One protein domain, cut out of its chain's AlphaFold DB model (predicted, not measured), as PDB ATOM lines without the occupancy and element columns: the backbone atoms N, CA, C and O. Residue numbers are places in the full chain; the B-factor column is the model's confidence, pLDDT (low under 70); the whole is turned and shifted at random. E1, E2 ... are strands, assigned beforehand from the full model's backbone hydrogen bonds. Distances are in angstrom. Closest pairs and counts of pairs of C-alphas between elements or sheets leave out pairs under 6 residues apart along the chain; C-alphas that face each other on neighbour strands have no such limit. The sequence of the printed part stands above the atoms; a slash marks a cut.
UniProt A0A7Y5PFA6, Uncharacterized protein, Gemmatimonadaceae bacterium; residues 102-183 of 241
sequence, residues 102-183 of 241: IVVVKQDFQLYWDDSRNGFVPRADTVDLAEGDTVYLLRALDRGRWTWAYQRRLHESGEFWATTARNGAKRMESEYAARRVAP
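AT A GLANCE: This is residues 102 to 183 of the 241 residues of an uncharacterized protein of Gemmatimonadaceae bacterium (UniProt A0A7Y5PFA6). This is a small, strand-built sandwich: a strongly twisted, curled sheet of five strands, with the bent hairpin of E2 and E3 partly face to face with it. From the long link between E6 and E7, the loop of residues 164 to 170 sticks out at one end. The 82 printed residues hold seven named strands, E1 to E7, and no named helix; the class is all strand. The large sheet runs E6, E5, E4, E1, E7, antiparallel throughout. The whole is compact, with a radius of gyration of the C-alphas of 12.1 A and spans of 36 by 25 by 23 A.

IN THESE COORDINATES: Find C-alpha 102 at (-3.053, 9.739, 3.302), where E1 begins, residues 102 to 105. E4, residues 134 to 142, runs 22.3 A and bends by 60 degrees at residue 139; E5 is residues 145 to 150 and E6 residues 153 to 158. E7, residues 177 to 181, ends at C-alpha 181 (0.253, 8.762, -0.154). In the other sheet, E2, residues 109 to 116, runs 19.6 A, and E3, residues 119 to 129, runs 21.8 A, bending by 94 degrees at residue 124.

HOW THE PARTS SIT: Look first at E4, E5 and E6, a meander, each strand the antiparallel neighbour of the one before: N 138 and O 147 are 2.9 A apart, N 148 and O 155 2.9 A. E4 pairs with E1 through N 135 and O 103, 2.8 A; E1 pairs with E7 through N 104 and O 178, 2.9 A. In the hairpin of E2 and E3, N 111 and O 127 are 2.8 A apart. The closest C-alphas of E2 and E6, Asp 115 and Gly 158, are 5.1 A apart.

THE WHOLE: The farthest C-alphas, Arg 152 and Asn 167, are 37.3 A apart. The printed part has no cut, and its one long link is E6 to E7. Look for pLDDT under 70 at residues 116 to 117, 165 to 166 and 168.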
ATOM      1  N   ILE A 102      -3.021   8.565   2.434       96.38
ATOM      2  CA  ILE A 102      -3.053   9.739   3.302       96.38
ATOM      3  C   ILE A 102      -3.483  10.934   2.467       96.38
ATOM      4  O   ILE A 102      -2.852  11.258   1.453       96.38
ATOM      5  N   VAL A 103      -4.537  11.600   2.918       96.81
ATOM      6  CA  VAL A 103      -4.981  12.908   2.446       96.81
ATOM      7  C   VAL A 103      -4.883  13.881   3.609       96.81
ATOM      8  O   VAL A 103      -5.353  13.583   4.701       96.81
ATOM      9  N   VAL A 104      -4.269  15.035   3.368       97.12
ATOM     10  CA  VAL A 104      -4.164  16.113   4.356       97.12
ATOM     11  C   VAL A 104      -5.057  17.263   3.921       97.12
ATOM     12  O   VAL A 104      -4.985  17.704   2.766       97.12
ATOM     13  N   VAL A 105      -5.893  17.734   4.840       97.00
ATOM     14  CA  VAL A 105      -6.778  18.882   4.645       97.00
ATOM     15  C   VAL A 105      -5.961  20.171   4.736       97.00
ATOM     16  O   VAL A 105      -5.132  20.339   5.627       97.00
ATOM     17  N   LYS A 106      -6.148  21.068   3.767       96.75
ATOM     18  CA  LYS A 106      -5.375  22.310   3.599       96.75
ATOM     19  C   LYS A 106      -6.095  23.554   4.108       96.75
ATOM     20  O   LYS A 106      -5.445  24.569   4.303       96.75
ATOM     21  N   GLN A 107      -7.414  23.492   4.218       96.25
ATOM     22  CA  GLN A 107      -8.269  24.563   4.713       96.25
ATOM     23  C   GLN A 107      -9.581  23.946   5.179       96.25
ATOM     24  O   GLN A 107      -9.995  22.924   4.625       96.25
ATOM     25  N   ASP A 108     -10.232  24.580   6.146       96.62
ATOM     26  CA  ASP A 108     -11.523  24.134   6.659       96.62
ATOM     27  C   ASP A 108     -12.560  24.019   5.533       96.62
ATOM     28  O   ASP A 108     -12.731  24.942   4.727       96.62
ATOM     29  N   PHE A 109     -13.276  22.895   5.472       95.06
ATOM     30  CA  PHE A 109     -14.416  22.743   4.573       95.06
ATOM     31  C   PHE A 109     -15.410  21.686   5.049       95.06
ATOM     32  O   PHE A 109     -15.085  20.765   5.796       95.06
ATOM     33  N   GLN A 110     -16.645  21.816   4.569       93.94
ATOM     34  CA  GLN A 110     -17.708  20.853   4.823       93.94
ATOM     35  C   GLN A 110     -17.908  19.981   3.592       93.94
ATOM     36  O   GLN A 110     -18.221  20.477   2.505       93.94
ATOM     37  N   LEU A 111     -17.774  18.670   3.760       92.19
ATOM     38  CA  LEU A 111     -18.127  17.706   2.735       92.19
ATOM     39  C   LEU A 111     -19.597  17.313   2.907       92.19
ATOM     40  O   LEU A 111     -19.935  16.439   3.699       92.19
ATOM     41  N   TYR A 112     -20.471  17.986   2.159       90.06
ATOM     42  CA  TYR A 112     -21.926  17.763   2.157       90.06
ATOM     43  C   TYR A 112     -22.450  17.242   0.809       90.06
ATOM     44  O   TYR A 112     -23.659  17.119   0.605       90.06
ATOM     45  N   TRP A 113     -21.555  16.959  -0.139       86.25
ATOM     46  CA  TRP A 113     -21.900  16.526  -1.489       86.25
ATOM     47  C   TRP A 113     -20.978  15.403  -1.970       86.25
ATOM     48  O   TRP A 113     -19.830  15.299  -1.544       86.25
ATOM     49  N   ASP A 114     -21.499  14.585  -2.876       82.06
ATOM     50  CA  ASP A 114     -20.773  13.567  -3.623       82.06
ATOM     51  C   ASP A 114     -20.829  13.855  -5.121       82.06
ATOM     52  O   ASP A 114     -21.795  14.428  -5.637       82.06
ATOM     53  N   ASP A 115     -19.776  13.447  -5.825       73.12
ATOM     54  CA  ASP A 115     -19.729  13.539  -7.277       73.12
ATOM     55  C   ASP A 115     -20.580  12.426  -7.911       73.12
ATOM     56  O   ASP A 115     -20.543  11.263  -7.491       73.12
ATOM     57  N   SER A 116     -21.352  12.772  -8.937       69.44
ATOM     58  CA  SER A 116     -22.163  11.827  -9.705       69.44
ATOM     59  C   SER A 116     -22.050  12.110 -11.199       69.44
ATOM     60  O   SER A 116     -21.645  13.189 -11.623       69.44
ATOM     61  N   ARG A 117     -22.492  11.154 -12.030       66.62
ATOM     62  CA  ARG A 117     -22.472  11.300 -13.499       66.62
ATOM     63  C   ARG A 117     -23.125  12.595 -14.004       66.62
ATOM     64  O   ARG A 117     -22.745  13.064 -15.069       66.62
ATOM     65  N   ASN A 118     -24.103  13.133 -13.273       72.81
ATOM     66  CA  ASN A 118     -24.895  14.292 -13.689       72.81
ATOM     67  C   ASN A 118     -24.646  15.536 -12.812       72.81
ATOM     68  O   ASN A 118     -25.427  16.482 -12.879       72.81
ATOM     69  N   GLY A 119     -23.586  15.540 -11.994       72.12
ATOM     70  CA  GLY A 119     -23.236  16.641 -11.090       72.12
ATOM     71  C   GLY A 119     -23.293  16.253  -9.613       72.12
ATOM     72  O   GLY A 119     -23.215  15.076  -9.265       72.12
ATOM     73  N   PHE A 120     -23.437  17.249  -8.742       78.69
ATOM     74  CA  PHE A 120     -23.358  17.074  -7.293       78.69
ATOM     75  C   PHE A 120     -24.640  16.490  -6.696       78.69
ATOM     76  O   PHE A 120     -25.738  16.988  -6.948       78.69
ATOM     77  N   VAL A 121     -24.491  15.457  -5.866       78.88
ATOM     78  CA  VAL A 121     -25.583  14.860  -5.087       78.88
ATOM     79  C   VAL A 121     -25.352  15.170  -3.609       78.88
ATOM     80  O   VAL A 121     -24.264  14.886  -3.113       78.88
ATOM     81  N   PRO A 122     -26.330  15.742  -2.885       82.12
ATOM     82  CA  PRO A 122     -26.204  15.944  -1.446       82.12
ATOM     83  C   PRO A 122     -25.984  14.617  -0.719       82.12
ATOM     84  O   PRO A 122     -26.661  13.626  -1.001       82.12
ATOM     85  N   ARG A 123     -25.054  14.610   0.230       86.25
ATOM     86  CA  ARG A 123     -24.823  13.466   1.112       86.25
ATOM     87  C   ARG A 123     -25.920  13.377   2.168       86.25
ATOM     88  O   ARG A 123     -26.564  14.369   2.504       86.25
ATOM     89  N   ALA A 124     -26.109  12.175   2.712       83.62
ATOM     90  CA  ALA A 124     -26.956  11.979   3.887       83.62
ATOM     91  C   ALA A 124     -26.280  12.492   5.175       83.62
ATOM     92  O   ALA A 124     -26.970  12.821   6.138       83.62
ATOM     93  N   ASP A 125     -24.947  12.560   5.180       84.25
ATOM     94  CA  ASP A 125     -24.107  13.075   6.254       84.25
ATOM     95  C   ASP A 125     -23.262  14.268   5.778       84.25
ATOM     96  O   ASP A 125     -22.695  14.252   4.685       84.25
ATOM     97  N   THR A 126     -23.152  15.297   6.618       90.50
ATOM     98  CA  THR A 126     -22.139  16.348   6.454       90.50
ATOM     99  C   THR A 126     -20.924  15.971   7.286       90.50
ATOM    100  O   THR A 126     -21.066  15.673   8.473       90.50
ATOM    101  N   VAL A 127     -19.740  15.994   6.673       94.50
ATOM    102  CA  VAL A 127     -18.468  15.793   7.376       94.50
ATOM    103  C   VAL A 127     -17.720  17.116   7.431       94.50
ATOM    104  O   VAL A 127     -17.382  17.680   6.391       94.50
ATOM    105  N   ASP A 128     -17.472  17.607   8.641       95.62
ATOM    106  CA  ASP A 128     -16.656  18.794   8.877       95.62
ATOM    107  C   ASP A 128     -15.176  18.390   8.917       95.62
ATOM    108  O   ASP A 128     -14.794  17.507   9.686       95.62
ATOM    109  N   LEU A 129     -14.358  19.013   8.069       96.25
ATOM    110  CA  LEU A 129     -12.926  18.749   7.948       96.25
ATOM    111  C   LEU A 129     -12.158  20.037   8.234       96.25
ATOM    112  O   LEU A 129     -12.392  21.048   7.568       96.25
ATOM    113  N   ALA A 130     -11.253  20.002   9.210       97.44
ATOM    114  CA  ALA A 130     -10.449  21.148   9.614       97.44
ATOM    115  C   ALA A 130      -9.068  21.136   8.945       97.44
ATOM    116  O   ALA A 130      -8.532  20.085   8.589       97.44
ATOM    117  N   GLU A 131      -8.460  22.309   8.784       97.81
ATOM    118  CA  GLU A 131      -7.081  22.440   8.322       97.81
ATOM    119  C   GLU A 131      -6.124  21.580   9.164       97.81
ATOM    120  O   GLU A 131      -6.126  21.618  10.393       97.81
ATOM    121  N   GLY A 132      -5.276  20.804   8.487       96.88
ATOM    122  CA  GLY A 132      -4.318  19.900   9.121       96.88
ATOM    123  C   GLY A 132      -4.863  18.505   9.429       96.88
ATOM    124  O   GLY A 132      -4.062  17.607   9.698       96.88
ATOM    125  N   ASP A 133      -6.175  18.281   9.321       97.44
ATOM    126  CA  ASP A 133      -6.750  16.952   9.508       97.44
ATOM    127  C   ASP A 133      -6.190  15.938   8.508       97.44
ATOM    128  O   ASP A 133      -5.907  16.239   7.341       97.44
ATOM    129  N   THR A 134      -6.078  14.695   8.977       97.12
ATOM    130  CA  THR A 134      -5.671  13.553   8.160       97.12
ATOM    131  C   THR A 134      -6.858  12.643   7.884       97.12
ATOM    132  O   THR A 134      -7.523  12.158   8.798       97.12
ATOM    133  N   VAL A 135      -7.090  12.384   6.601       96.94
ATOM    134  CA  VAL A 135      -8.076  11.430   6.096       96.94
ATOM    135  C   VAL A 135      -7.347  10.217   5.524       96.94
ATOM    136  O   VAL A 135      -6.433  10.352   4.704       96.94
ATOM    137  N   TYR A 136      -7.778   9.023   5.927       97.25
ATOM    138  CA  TYR A 136      -7.175   7.765   5.497       97.25
ATOM    139  C   TYR A 136      -7.928   7.182   4.305       97.25
ATOM    140  O   TYR A 136      -9.089   6.799   4.422       97.25
ATOM    141  N   LEU A 137      -7.284   7.089   3.143       94.88
ATOM    142  CA  LEU A 137      -7.879   6.456   1.964       94.88
ATOM    143  C   LEU A 137      -7.753   4.940   2.064       94.88
ATOM    144  O   LEU A 137      -6.657   4.432   2.298       94.88
ATOM    145  N   LEU A 138      -8.850   4.222   1.831       93.00
ATOM    146  CA  LEU A 138      -8.891   2.772   2.005       93.00
ATOM    147  C   LEU A 138      -8.954   2.053   0.667       93.00
ATOM    148  O   LEU A 138      -8.042   1.302   0.352       93.00
ATOM    149  N   ARG A 139      -9.985   2.298  -0.148       89.06
ATOM    150  CA  ARG A 139     -10.132   1.657  -1.464       89.06
ATOM    151  C   ARG A 139     -10.868   2.533  -2.460       89.06
ATOM    152  O   ARG A 139     -11.746   3.302  -2.079       89.06
ATOM    153  N   ALA A 140     -10.544   2.367  -3.735       85.50
ATOM    154  CA  ALA A 140     -11.361   2.867  -4.826       85.50
ATOM    155  C   ALA A 140     -12.573   1.943  -5.017       85.50
ATOM    156  O   ALA A 140     -12.438   0.723  -4.964       85.50
ATOM    157  N   LEU A 141     -13.748   2.530  -5.231       80.62
ATOM    158  CA  LEU A 141     -14.978   1.803  -5.543       80.62
ATOM    159  C   LEU A 141     -15.198   1.791  -7.051       80.62
ATOM    160  O   LEU A 141     -15.194   0.733  -7.662       80.62
ATOM    161  N   ASP A 142     -15.345   2.983  -7.639       74.88
ATOM    162  CA  ASP A 142     -15.341   3.209  -9.084       74.88
ATOM    163  C   ASP A 142     -15.475   4.686  -9.427       74.88
ATOM    164  O   ASP A 142     -15.986   5.468  -8.630       74.88
ATOM    165  N   ARG A 143     -15.070   5.068 -10.646       76.06
ATOM    166  CA  ARG A 143     -15.272   6.426 -11.205       76.06
ATOM    167  C   ARG A 143     -14.855   7.569 -10.277       76.06
ATOM    168  O   ARG A 143     -15.527   8.590 -10.200       76.06
ATOM    169  N   GLY A 144     -13.745   7.392  -9.565       79.19
ATOM    170  CA  GLY A 144     -13.272   8.391  -8.607       79.19
ATOM    171  C   GLY A 144     -14.092   8.446  -7.316       79.19
ATOM    172  O   GLY A 144     -14.035   9.450  -6.616       79.19
ATOM    173  N   ARG A 145     -14.845   7.395  -6.979       84.56
ATOM    174  CA  ARG A 145     -15.409   7.187  -5.642       84.56
ATOM    175  C   ARG A 145     -14.497   6.302  -4.812       84.56
ATOM    176  O   ARG A 145     -13.887   5.365  -5.333       84.56
ATOM    177  N   TRP A 146     -14.433   6.593  -3.524       89.25
ATOM    178  CA  TRP A 146     -13.523   5.965  -2.582       89.25
ATOM    179  C   TRP A 146     -14.212   5.689  -1.257       89.25
ATOM    180  O   TRP A 146     -15.026   6.490  -0.798       89.25
ATOM    181  N   THR A 147     -13.809   4.599  -0.616       91.69
ATOM    182  CA  THR A 147     -13.979   4.416   0.824       91.69
ATOM    183  C   THR A 147     -12.776   5.030   1.535       91.69
ATOM    184  O   THR A 147     -11.626   4.803   1.139       91.69
ATOM    185  N   TRP A 148     -13.034   5.794   2.587       94.75
ATOM    186  CA  TRP A 148     -12.024   6.451   3.413       94.75
ATOM    187  C   TRP A 148     -12.463   6.480   4.877       94.75
ATOM    188  O   TRP A 148     -13.623   6.213   5.185       94.75
ATOM    189  N   ALA A 149     -11.530   6.772   5.777       96.12
ATOM    190  CA  ALA A 149     -11.789   6.867   7.202       96.12
ATOM    191  C   ALA A 149     -11.335   8.198   7.793       96.12
ATOM    192  O   ALA A 149     -10.306   8.755   7.403       96.12
ATOM    193  N   TYR A 150     -12.107   8.674   8.764       96.19
ATOM    194  CA  TYR A 150     -11.835   9.873   9.547       96.19
ATOM    195  C   TYR A 150     -12.534   9.737  10.904       96.19
ATOM    196  O   TYR A 150     -13.660   9.249  10.968       96.19
ATOM    197  N   GLN A 151     -11.852  10.099  11.996       93.62
ATOM    198  CA  GLN A 151     -12.390  10.027  13.367       93.62
ATOM    199  C   GLN A 151     -13.099   8.693  13.702       93.62
ATOM    200  O   GLN A 151     -14.214   8.673  14.228       93.62
ATOM    201  N   ARG A 152     -12.456   7.558  13.384       93.56
ATOM    202  CA  ARG A 152     -12.977   6.191  13.619       93.56
ATOM    203  C   ARG A 152     -14.294   5.869  12.901       93.56
ATOM    204  O   ARG A 152     -15.039   4.983  13.319       93.56
ATOM    205  N   ARG A 153     -14.607   6.593  11.827       92.62
ATOM    206  CA  ARG A 153     -15.780   6.356  10.983       92.62
ATOM    207  C   ARG A 153     -15.359   6.086   9.554       92.62
ATOM    208  O   ARG A 153     -14.420   6.693   9.043       92.62
ATOM    209  N   LEU A 154     -16.075   5.162   8.924       92.75
ATOM    210  CA  LEU A 154     -15.965   4.889   7.502       92.75
ATOM    211  C   LEU A 154     -16.913   5.798   6.735       92.75
ATOM    212  O   LEU A 154     -18.089   5.925   7.078       92.75
ATOM    213  N   HIS A 155     -16.394   6.373   5.665       92.69
ATOM    214  CA  HIS A 155     -17.127   7.210   4.742       92.69
ATOM    215  C   HIS A 155     -16.906   6.718   3.317       92.69
ATOM    216  O   HIS A 155     -15.913   6.067   2.982       92.69
ATOM    217  N   GLU A 156     -17.851   7.066   2.460       90.19
ATOM    218  CA  GLU A 156     -17.786   6.832   1.029       90.19
ATOM    219  C   GLU A 156     -18.068   8.150   0.324       90.19
ATOM    220  O   GLU A 156     -19.085   8.770   0.622       90.19
ATOM    221  N   SER A 157     -17.192   8.602  -0.574       89.00
ATOM    222  CA  SER A 157     -17.395   9.853  -1.321       89.00
ATOM    223  C   SER A 157     -16.697   9.854  -2.675       89.00
ATOM    224  O   SER A 157     -15.885   8.976  -2.972       89.00
ATOM    225  N   GLY A 158     -16.976  10.879  -3.484       87.50
ATOM    226  CA  GLY A 158     -16.096  11.264  -4.593       87.50
ATOM    227  C   GLY A 158     -14.747  11.824  -4.110       87.50
ATOM    228  O   GLY A 158     -14.589  12.174  -2.937       87.50
ATOM    229  N   GLU A 159     -13.770  11.925  -5.010       87.19
ATOM    230  CA  GLU A 159     -12.452  12.517  -4.732       87.19
ATOM    231  C   GLU A 159     -12.525  14.041  -4.519       87.19
ATOM    232  O   GLU A 159     -12.439  14.817  -5.467       87.19
ATOM    233  N   PHE A 160     -12.600  14.491  -3.266       88.38
ATOM    234  CA  PHE A 160     -12.563  15.924  -2.921       88.38
ATOM    235  C   PHE A 160     -11.135  16.515  -2.871       88.38
ATOM    236  O   PHE A 160     -10.939  17.732  -2.875       88.38
ATOM    237  N   TRP A 161     -10.111  15.658  -2.821       90.25
ATOM    238  CA  TRP A 161      -8.690  16.038  -2.755       90.25
ATOM    239  C   TRP A 161      -8.016  16.149  -4.124       90.25
ATOM    240  O   TRP A 161      -6.835  16.482  -4.202       90.25
ATOM    241  N   ALA A 162      -8.726  15.830  -5.203       84.94
ATOM    242  CA  ALA A 162      -8.224  15.941  -6.563       84.94
ATOM    243  C   ALA A 162      -8.990  17.035  -7.312       84.94
ATOM    244  O   ALA A 162     -10.143  17.332  -7.018       84.94
ATOM    245  N   THR A 163      -8.350  17.647  -8.301       78.81
ATOM    246  CA  THR A 163      -9.014  18.587  -9.214       78.81
ATOM    247  C   THR A 163      -8.545  18.346 -10.637       78.81
ATOM    248  O   THR A 163      -7.505  17.729 -10.860       78.81
ATOM    249  N   THR A 164      -9.273  18.850 -11.623       74.62
ATOM    250  CA  THR A 164      -8.858  18.789 -13.023       74.62
ATOM    251  C   THR A 164      -8.224  20.123 -13.404       74.62
ATOM    252  O   THR A 164      -8.827  21.183 -13.263       74.62
ATOM    253  N   ALA A 165      -6.979  20.098 -13.876       65.12
ATOM    254  CA  ALA A 165      -6.322  21.279 -14.421       65.12
ATOM    255  C   ALA A 165      -7.067  21.794 -15.664       65.12
ATOM    256  O   ALA A 165      -7.771  21.047 -16.339       65.12
ATOM    257  N   ARG A 166      -6.849  23.065 -16.030       65.62
ATOM    258  CA  ARG A 166      -7.495  23.691 -17.206       65.62
ATOM    259  C   ARG A 166      -7.280  22.934 -18.525       65.62
ATOM    260  O   ARG A 166      -8.074  23.088 -19.439       65.62
ATOM    261  N   ASN A 167      -6.219  22.135 -18.628       71.06
ATOM    262  CA  ASN A 167      -5.904  21.298 -19.789       71.06
ATOM    263  C   ASN A 167      -6.492  19.874 -19.703       71.06
ATOM    264  O   ASN A 167      -6.091  19.011 -20.478       71.06
ATOM    265  N   GLY A 168      -7.375  19.596 -18.740       69.88
ATOM    266  CA  GLY A 168      -7.937  18.264 -18.516       69.88
ATOM    267  C   GLY A 168      -7.042  17.320 -17.705       69.88
ATOM    268  O   GLY A 168      -7.466  16.208 -17.402       69.88
ATOM    269  N   ALA A 169      -5.825  17.724 -17.319       71.62
ATOM    270  CA  ALA A 169      -4.937  16.866 -16.535       71.62
ATOM    271  C   ALA A 169      -5.386  16.797 -15.069       71.62
ATOM    272  O   ALA A 169      -5.489  17.821 -14.392       71.62
ATOM    273  N   LYS A 170      -5.611  15.590 -14.546       73.31
ATOM    274  CA  LYS A 170      -5.973  15.385 -13.141       73.31
ATOM    275  C   LYS A 170      -4.799  15.761 -12.227       73.31
ATOM    276  O   LYS A 170      -3.705  15.214 -12.348       73.31
ATOM    277  N   ARG A 171      -5.024  16.701 -11.314       75.25
ATOM    278  CA  ARG A 171      -4.112  17.086 -10.234       75.25
ATOM    279  C   ARG A 171      -4.460  16.291  -8.982       75.25
ATOM    280  O   ARG A 171      -5.629  16.148  -8.640       75.25
ATOM    281  N   MET A 172      -3.430  15.817  -8.288       78.00
ATOM    282  CA  MET A 172      -3.561  15.043  -7.043       78.00
ATOM    283  C   MET A 172      -3.831  15.911  -5.804       78.00
ATOM    284  O   MET A 172      -3.825  15.401  -4.685       78.00
ATOM    285  N   GLU A 173      -4.024  17.213  -6.009       87.06
ATOM    286  CA  GLU A 173      -4.292  18.192  -4.964       87.06
ATOM    287  C   GLU A 173      -5.360  19.172  -5.448       87.06
ATOM    288  O   GLU A 173      -5.267  19.689  -6.567       87.06
ATOM    289  N   SER A 174      -6.345  19.439  -4.596       89.69
ATOM    290  CA  SER A 174      -7.342  20.493  -4.755       89.69
ATOM    291  C   SER A 174      -6.970  21.720  -3.904       89.69
ATOM    292  O   SER A 174      -5.886  21.808  -3.306       89.69
ATOM    293  N   GLU A 175      -7.850  22.721  -3.877       89.94
ATOM    294  CA  GLU A 175      -7.726  23.829  -2.926       89.94
ATOM    295  C   GLU A 175      -7.947  23.361  -1.477       89.94
ATOM    296  O   GLU A 175      -7.214  23.791  -0.593       89.94
ATOM    297  N   TYR A 176      -8.852  22.396  -1.266       92.38
ATOM    298  CA  TYR A 176      -9.267  21.908   0.054       92.38
ATOM    299  C   TYR A 176      -8.342  20.858   0.657       92.38
ATOM    300  O   TYR A 176      -8.163  20.821   1.869       92.38
ATOM    301  N   ALA A 177      -7.758  19.983  -0.160       95.06
ATOM    302  CA  ALA A 177      -6.980  18.860   0.348       95.06
ATOM    303  C   ALA A 177      -5.935  18.376  -0.660       95.06
ATOM    304  O   ALA A 177      -6.000  18.664  -1.856       95.06
ATOM    305  N   ALA A 178      -4.955  17.624  -0.169       94.12
ATOM    306  CA  ALA A 178      -3.889  17.050  -0.978       94.12
ATOM    307  C   ALA A 178      -3.641  15.589  -0.612       94.12
ATOM    308  O   ALA A 178      -3.437  15.262   0.559       94.12
ATOM    309  N   ARG A 179      -3.584  14.709  -1.618       93.25
ATOM    310  CA  ARG A 179      -3.158  13.323  -1.402       93.25
ATOM    311  C   ARG A 179      -1.641  13.258  -1.281       93.25
ATOM    312  O   ARG A 179      -0.924  13.568  -2.228       93.25
ATOM    313  N   ARG A 180      -1.159  12.787  -0.134       94.25
ATOM    314  CA  ARG A 180       0.265  12.578   0.155       94.25
ATOM    315  C   ARG A 180       0.727  11.185  -0.233       94.25
ATOM    316  O   ARG A 180       1.779  11.042  -0.847       94.25
ATOM    317  N   VAL A 181      -0.076  10.172   0.085       92.88
ATOM    318  CA  VAL A 181       0.253   8.762  -0.154       92.88
ATOM    319  C   VAL A 181      -0.981   8.035  -0.685       92.88
ATOM    320  O   VAL A 181      -2.104   8.333  -0.283       92.88
ATOM    321  N   ALA A 182      -0.790   7.106  -1.620       90.44
ATOM    322  CA  ALA A 182      -1.847   6.206  -2.081       90.44
ATOM    323  C   ALA A 182      -1.845   4.917  -1.237       90.44
ATOM    324  O   ALA A 182      -0.760   4.467  -0.867       90.44
ATOM    325  N   PRO A 183      -3.014   4.314  -0.954       92.94
ATOM    326  CA  PRO A 183      -3.058   3.057  -0.212       92.94
ATOM    327  C   PRO A 183      -2.375   1.937  -0.992       92.94
ATOM    328  O   PRO A 183      -2.446   1.924  -2.224       92.94
TER     329      PRO A 183